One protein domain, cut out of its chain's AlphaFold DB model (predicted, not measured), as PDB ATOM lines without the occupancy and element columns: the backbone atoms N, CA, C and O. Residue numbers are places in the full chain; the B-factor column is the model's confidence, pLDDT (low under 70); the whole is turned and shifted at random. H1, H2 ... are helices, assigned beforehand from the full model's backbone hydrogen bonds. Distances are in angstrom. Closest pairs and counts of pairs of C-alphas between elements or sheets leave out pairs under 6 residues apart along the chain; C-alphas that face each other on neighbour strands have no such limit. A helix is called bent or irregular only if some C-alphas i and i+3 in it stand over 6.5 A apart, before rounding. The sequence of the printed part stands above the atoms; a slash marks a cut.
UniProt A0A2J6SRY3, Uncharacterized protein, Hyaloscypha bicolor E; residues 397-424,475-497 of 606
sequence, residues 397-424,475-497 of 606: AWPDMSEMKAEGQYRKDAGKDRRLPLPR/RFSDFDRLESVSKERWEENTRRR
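Overview. This is residues 397 to 424 and 475 to 497 of the 606 residues of an uncharacterized protein of Hyaloscypha bicolor E (UniProt A0A2J6SRY3). Two separate helices make the picture: H1 with the unnamed stretch 414 to 424 folding back past it as a small open loop, and H2 sticking out from this body as a free arm that makes much of the length. The printed part has 51 residues, with two named helices in the order H1, H2 and no named strand; the class is all helix. The whole is loose, with a radius of gyration of the C-alphas of 13.6 A, and only just flat, its C-alphas spanning 38 by 25 by 13 A.

Arrangement. H1, residues 401 to 413, comes first along the printed part. H2, residues 483 to 497, is the longest helix, with 15 residues. H1 and H2 are apart, with no C-alpha of the one within 8 A of the other. Residues 481 to 497, of which 483 to 497 belong to H2, stand free: no C-alpha 8 or more residues away along the chain lies within 10 A of theirs. In H1 and H2 every O i to N i+4 pair is within hydrogen-bond range, and neither helix is bent.

Along the chain. The printed part begins at Ala 397, C-alpha (-23.758, -21.475, 13.215). H1 runs from Met 401, C-alpha (-22.234, -18.926, 24.668), to Asp 413, 18.3 A from first to last C-alpha. H2 runs from Glu 483 to Arg 497, C-alpha (5.610, -43.530, 31.304), 20.1 A from first to last C-alpha.

Size, cuts and confidence. The two C-alphas farthest apart are those of Ala 397 and Arg 497, at 40.9 A. Without the stretch that stands free, the body has 34 residues and spans 25 by 21 by 10 A. Residues 425 to 474 are not printed, and C-alphas 424 and 475 are 8.8 A apart across the cut; the link from H1 to H2 is the link across this cut. The mean pLDDT of the printed part is 72.6, and residues 475 to 489, of which 483 to 489 belong to H2, are under 70.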
ATOM      1  N   ALA A 397     -23.936 -22.475  12.176       71.50
ATOM      2  CA  ALA A 397     -23.758 -21.475  13.215       71.50
ATOM      3  C   ALA A 397     -22.653 -21.934  14.174       71.50
ATOM      4  O   ALA A 397     -22.493 -23.129  14.455       71.50
ATOM      5  N   TRP A 398     -21.869 -20.979  14.668       77.25
ATOM      6  CA  TRP A 398     -21.055 -21.243  15.845       77.25
ATOM      7  C   TRP A 398     -21.990 -21.452  17.038       77.25
ATOM      8  O   TRP A 398     -22.965 -20.714  17.148       77.25
ATOM      9  N   PRO A 399     -21.718 -22.438  17.907       78.12
ATOM     10  CA  PRO A 399     -22.539 -22.655  19.086       78.12
ATOM     11  C   PRO A 399     -22.564 -21.417  19.982       78.12
ATOM     12  O   PRO A 399     -21.535 -20.767  20.200       78.12
ATOM     13  N   ASP A 400     -23.740 -21.131  20.530       76.06
ATOM     14  CA  ASP A 400     -23.963 -19.980  21.398       76.06
ATOM     15  C   ASP A 400     -23.158 -20.080  22.697       76.06
ATOM     16  O   ASP A 400     -22.724 -21.148  23.129       76.06
ATOM     17  N   MET A 401     -22.980 -18.956  23.400       74.38
ATOM     18  CA  MET A 401     -22.234 -18.926  24.668       74.38
ATOM     19  C   MET A 401     -22.807 -19.865  25.747       74.38
ATOM     20  O   MET A 401     -22.055 -20.331  26.611       74.38
ATOM     21  N   SER A 402     -24.118 -20.120  25.738       70.69
ATOM     22  CA  SER A 402     -24.786 -21.112  26.593       70.69
ATOM     23  C   SER A 402     -24.375 -22.535  26.208       70.69
ATOM     24  O   SER A 402     -23.906 -23.285  27.067       70.69
ATOM     25  N   GLU A 403     -24.449 -22.870  24.921       75.75
ATOM     26  CA  GLU A 403     -24.046 -24.164  24.360       75.75
ATOM     27  C   GLU A 403     -22.555 -24.436  24.569       75.75
ATOM     28  O   GLU A 403     -22.172 -25.518  25.008       75.75
ATOM     29  N   MET A 404     -21.705 -23.428  24.360       80.62
ATOM     30  CA  MET A 404     -20.269 -23.472  24.636       80.62
ATOM     31  C   MET A 404     -19.972 -23.874  26.079       80.62
ATOM     32  O   MET A 404     -19.083 -24.690  26.344       80.62
ATOM     33  N   LYS A 405     -20.704 -23.289  27.033       82.81
ATOM     34  CA  LYS A 405     -20.556 -23.607  28.458       82.81
ATOM     35  C   LYS A 405     -21.072 -25.006  28.765       82.81
ATOM     36  O   LYS A 405     -20.392 -25.735  29.486       82.81
ATOM     37  N   ALA A 406     -22.226 -25.380  28.214       76.94
ATOM     38  CA  ALA A 406     -22.817 -26.700  28.400       76.94
ATOM     39  C   ALA A 406     -21.910 -27.809  27.844       76.94
ATOM     40  O   ALA A 406     -21.606 -28.771  28.546       76.94
ATOM     41  N   GLU A 407     -21.380 -27.639  26.632       82.56
ATOM     42  CA  GLU A 407     -20.448 -28.581  26.011       82.56
ATOM     43  C   GLU A 407     -19.114 -28.640  26.767       82.56
ATOM     44  O   GLU A 407     -18.581 -29.724  27.019       82.56
ATOM     45  N   GLY A 408     -18.580 -27.485  27.179       82.00
ATOM     46  CA  GLY A 408     -17.375 -27.420  28.005       82.00
ATOM     47  C   GLY A 408     -17.538 -28.151  29.342       82.00
ATOM     48  O   GLY A 408     -16.607 -28.828  29.789       82.00
ATOM     49  N   GLN A 409     -18.722 -28.055  29.953       83.75
ATOM     50  CA  GLN A 409     -19.069 -28.760  31.185       83.75
ATOM     51  C   GLN A 409     -19.237 -30.266  30.938       83.75
ATOM     52  O   GLN A 409     -18.597 -31.057  31.625       83.75
ATOM     53  N   TYR A 410     -19.968 -30.666  29.895       80.56
ATOM     54  CA  TYR A 410     -20.116 -32.071  29.503       80.56
ATOM     55  C   TYR A 410     -18.762 -32.749  29.247       80.56
ATOM     56  O   TYR A 410     -18.512 -33.855  29.719       80.56
ATOM     57  N   ARG A 411     -17.840 -32.076  28.543       82.50
ATOM     58  CA  ARG A 411     -16.485 -32.599  28.296       82.50
ATOM     59  C   ARG A 411     -15.689 -32.751  29.587       82.50
ATOM     60  O   ARG A 411     -15.017 -33.765  29.757       82.50
ATOM     61  N   LYS A 412     -15.786 -31.768  30.489       86.62
ATOM     62  CA  LYS A 412     -15.150 -31.821  31.811       86.62
ATOM     63  C   LYS A 412     -15.660 -33.020  32.614       86.62
ATOM     64  O   LYS A 412     -14.843 -33.759  33.155       86.62
ATOM     65  N   ASP A 413     -16.972 -33.227  32.645       83.75
ATOM     66  CA  ASP A 413     -17.605 -34.317  33.397       83.75
ATOM     67  C   ASP A 413     -17.312 -35.689  32.766       83.75
ATOM     68  O   ASP A 413     -17.124 -36.675  33.474       83.75
ATOM     69  N   ALA A 414     -17.154 -35.742  31.439       84.25
ATOM     70  CA  ALA A 414     -16.718 -36.931  30.708       84.25
ATOM     71  C   ALA A 414     -15.197 -37.193  30.768       84.25
ATOM     72  O   ALA A 414     -14.723 -38.135  30.131       84.25
ATOM     73  N   GLY A 415     -14.412 -36.356  31.463       90.38
ATOM     74  CA  GLY A 415     -12.950 -36.478  31.538       90.38
ATOM     75  C   GLY A 415     -12.224 -36.258  30.203       90.38
ATOM     76  O   GLY A 415     -11.097 -36.720  30.030       90.38
ATOM     77  N   LYS A 416     -12.865 -35.586  29.242       87.19
ATOM     78  CA  LYS A 416     -12.301 -35.280  27.920       87.19
ATOM     79  C   LYS A 416     -11.587 -33.929  27.939       87.19
ATOM     80  O   LYS A 416     -11.996 -33.001  28.637       87.19
ATOM     81  N   ASP A 417     -10.549 -33.798  27.115       82.62
ATOM     82  CA  ASP A 417      -9.834 -32.533  26.953       82.62
ATOM     83  C   ASP A 417     -10.770 -31.413  26.467       82.62
ATOM     84  O   ASP A 417     -11.620 -31.595  25.585       82.62
ATOM     85  N   ARG A 418     -10.579 -30.219  27.042       77.25
ATOM     86  CA  ARG A 418     -11.259 -28.999  26.602       77.25
ATOM     87  C   ARG A 418     -10.753 -28.644  25.207       77.25
ATOM     88  O   ARG A 418      -9.584 -28.309  25.044       77.25
ATOM     89  N   ARG A 419     -11.635 -28.708  24.214       80.06
ATOM     90  CA  ARG A 419     -11.388 -28.201  22.858       80.06
ATOM     91  C   ARG A 419     -12.366 -27.069  22.573       80.06
ATOM     92  O   ARG A 419     -13.377 -26.951  23.267       80.06
ATOM     93  N   LEU A 420     -12.051 -26.257  21.569       79.38
ATOM     94  CA  LEU A 420     -13.023 -25.321  21.016       79.38
ATOM     95  C   LEU A 420     -14.233 -26.124  20.511       79.38
ATOM     96  O   LEU A 420     -14.042 -27.221  19.974       79.38
ATOM     97  N   PRO A 421     -15.458 -25.639  20.746       79.62
ATOM     98  CA  PRO A 421     -16.650 -26.305  20.244       79.62
ATOM     99  C   PRO A 421     -16.616 -26.312  18.710       79.62
ATOM    100  O   PRO A 421     -16.051 -25.410  18.089       79.62
ATOM    101  N   LEU A 422     -17.190 -27.340  18.092       80.25
ATOM    102  CA  LEU A 422     -17.299 -27.388  16.635       80.25
ATOM    103  C   LEU A 422     -18.515 -26.563  16.185       80.25
ATOM    104  O   LEU A 422     -19.526 -26.568  16.893       80.25
ATOM    105  N   PRO A 423     -18.454 -25.893  15.017       78.62
ATOM    106  CA  PRO A 423     -19.642 -25.361  14.358       78.62
ATOM    107  C   PRO A 423     -20.721 -26.439  14.272       78.62
ATOM    108  O   PRO A 423     -20.397 -27.616  14.082       78.62
ATOM    109  N   ARG A 424     -21.990 -26.062  14.411       77.88
ATOM    110  CA  ARG A 424     -23.104 -27.015  14.371       77.88
ATOM    111  C   ARG A 424     -23.982 -26.776  13.150       77.88
ATOM    112  O   ARG A 424     -24.089 -25.654  12.656       77.88
ATOM    113  N   ARG A 475     -19.238 -32.710  11.482       66.62
ATOM    114  CA  ARG A 475     -18.188 -33.723  11.419       66.62
ATOM    115  C   ARG A 475     -17.284 -33.403  10.242       66.62
ATOM    116  O   ARG A 475     -17.537 -33.819   9.116       66.62
ATOM    117  N   PHE A 476     -16.212 -32.678  10.509       66.12
ATOM    118  CA  PHE A 476     -15.098 -32.606   9.580       66.12
ATOM    119  C   PHE A 476     -14.386 -33.961   9.613       66.12
ATOM    120  O   PHE A 476     -13.802 -34.319  10.636       66.12
ATOM    121  N   SER A 477     -14.439 -34.717   8.514       51.06
ATOM    122  CA  SER A 477     -13.876 -36.074   8.408       51.06
ATOM    123  C   SER A 477     -12.398 -36.171   8.814       51.06
ATOM    124  O   SER A 477     -11.950 -37.253   9.195       51.06
ATOM    125  N   ASP A 478     -11.673 -35.045   8.810       51.84
ATOM    126  CA  ASP A 478     -10.219 -35.007   8.978       51.84
ATOM    127  C   ASP A 478      -9.712 -33.995  10.029       51.84
ATOM    128  O   ASP A 478      -8.586 -34.133  10.501       51.84
ATOM    129  N   PHE A 479     -10.519 -33.026  10.488       53.25
ATOM    130  CA  PHE A 479     -10.074 -32.075  11.532       53.25
ATOM    131  C   PHE A 479     -10.023 -32.711  12.925       53.25
ATOM    132  O   PHE A 479      -9.136 -32.394  13.717       53.25
ATOM    133  N   ASP A 480     -10.910 -33.670  13.209       46.12
ATOM    134  CA  ASP A 480     -10.842 -34.459  14.448       46.12
ATOM    135  C   ASP A 480      -9.606 -35.377  14.494       46.12
ATOM    136  O   ASP A 480      -9.234 -35.868  15.565       46.12
ATOM    137  N   ARG A 481      -8.940 -35.560  13.345       45.84
ATOM    138  CA  ARG A 481      -7.693 -36.310  13.160       45.84
ATOM    139  C   ARG A 481      -6.479 -35.409  12.934       45.84
ATOM    140  O   ARG A 481      -5.494 -35.876  12.370       45.84
ATOM    141  N   LEU A 482      -6.498 -34.149  13.381       48.41
ATOM    142  CA  LEU A 482      -5.259 -33.375  13.494       48.41
ATOM    143  C   LEU A 482      -4.331 -34.081  14.495       48.41
ATOM    144  O   LEU A 482      -4.398 -33.888  15.713       48.41
ATOM    145  N   GLU A 483      -3.501 -34.972  13.946       46.44
ATOM    146  CA  GLU A 483      -2.575 -35.826  14.675       46.44
ATOM    147  C   GLU A 483      -1.607 -34.982  15.497       46.44
ATOM    148  O   GLU A 483      -1.248 -35.404  16.582       46.44
ATOM    149  N   SER A 484      -1.238 -33.777  15.061       52.78
ATOM    150  CA  SER A 484      -0.092 -33.044  15.609       52.78
ATOM    151  C   SER A 484      -0.135 -32.846  17.128       52.78
ATOM    152  O   SER A 484       0.765 -33.307  17.820       52.78
ATOM    153  N   VAL A 485      -1.205 -32.267  17.681       51.56
ATOM    154  CA  VAL A 485      -1.257 -31.962  19.128       51.56
ATOM    155  C   VAL A 485      -1.578 -33.201  19.969       51.56
ATOM    156  O   VAL A 485      -1.109 -33.348  21.097       51.56
ATOM    157  N   SER A 486      -2.377 -34.119  19.423       57.78
ATOM    158  CA  SER A 486      -2.793 -35.342  20.122       57.78
ATOM    159  C   SER A 486      -1.650 -36.358  20.186       57.78
ATOM    160  O   SER A 486      -1.447 -36.992  21.217       57.78
ATOM    161  N   LYS A 487      -0.901 -36.485  19.088       65.94
ATOM    162  CA  LYS A 487       0.226 -37.395  18.904       65.94
ATOM    163  C   LYS A 487       1.455 -36.903  19.646       65.94
ATOM    164  O   LYS A 487       1.985 -37.690  20.409       65.94
ATOM    165  N   GLU A 488       1.825 -35.620  19.562       68.44
ATOM    166  CA  GLU A 488       2.946 -35.091  20.366       68.44
ATOM    167  C   GLU A 488       2.700 -35.269  21.863       68.44
ATOM    168  O   GLU A 488       3.584 -35.708  22.593       68.44
ATOM    169  N   ARG A 489       1.481 -34.983  22.336       68.88
ATOM    170  CA  ARG A 489       1.151 -35.098  23.760       68.88
ATOM    171  C   ARG A 489       1.006 -36.551  24.211       68.88
ATOM    172  O   ARG A 489       1.311 -36.866  25.361       68.88
ATOM    173  N   TRP A 490       0.535 -37.435  23.331       72.50
ATOM    174  CA  TRP A 490       0.498 -38.873  23.588       72.50
ATOM    175  C   TRP A 490       1.911 -39.460  23.598       72.50
ATOM    176  O   TRP A 490       2.260 -40.113  24.570       72.50
ATOM    177  N   GLU A 491       2.751 -39.148  22.612       74.75
ATOM    178  CA  GLU A 491       4.161 -39.547  22.544       74.75
ATOM    179  C   GLU A 491       4.962 -38.980  23.723       74.75
ATOM    180  O   GLU A 491       5.765 -39.694  24.314       74.75
ATOM    181  N   GLU A 492       4.724 -37.735  24.146       77.94
ATOM    182  CA  GLU A 492       5.345 -37.172  25.351       77.94
ATOM    183  C   GLU A 492       4.873 -37.881  26.631       77.94
ATOM    184  O   GLU A 492       5.680 -38.182  27.510       77.94
ATOM    185  N   ASN A 493       3.581 -38.205  26.749       73.69
ATOM    186  CA  ASN A 493       3.072 -38.965  27.892       73.69
ATOM    187  C   ASN A 493       3.561 -40.420  27.903       73.69
ATOM    188  O   ASN A 493       3.806 -40.961  28.981       73.69
ATOM    189  N   THR A 494       3.718 -41.045  26.738       79.81
ATOM    190  CA  THR A 494       4.299 -42.384  26.593       79.81
ATOM    191  C   THR A 494       5.770 -42.357  26.998       79.81
ATOM    192  O   THR A 494       6.150 -43.122  27.879       79.81
ATOM    193  N   ARG A 495       6.548 -41.370  26.528       81.75
ATOM    194  CA  ARG A 495       7.936 -41.140  26.969       81.75
ATOM    195  C   ARG A 495       8.056 -40.944  28.482       81.75
ATOM    196  O   ARG A 495       8.917 -41.546  29.117       81.75
ATOM    197  N   ARG A 496       7.139 -40.189  29.103       80.19
ATOM    198  CA  ARG A 496       7.084 -40.042  30.575       80.19
ATOM    199  C   ARG A 496       6.789 -41.358  31.294       80.19
ATOM    200  O   ARG A 496       7.345 -41.593  32.363       80.19
ATOM    201  N   ARG A 497       5.911 -42.200  30.743       79.38
ATOM    202  CA  ARG A 497       5.610 -43.530  31.304       79.38
ATOM    203  C   ARG A 497       6.779 -44.498  31.144       79.38
ATOM    204  O   ARG A 497       6.981 -45.333  32.017       79.38
TER     205      ARG A 497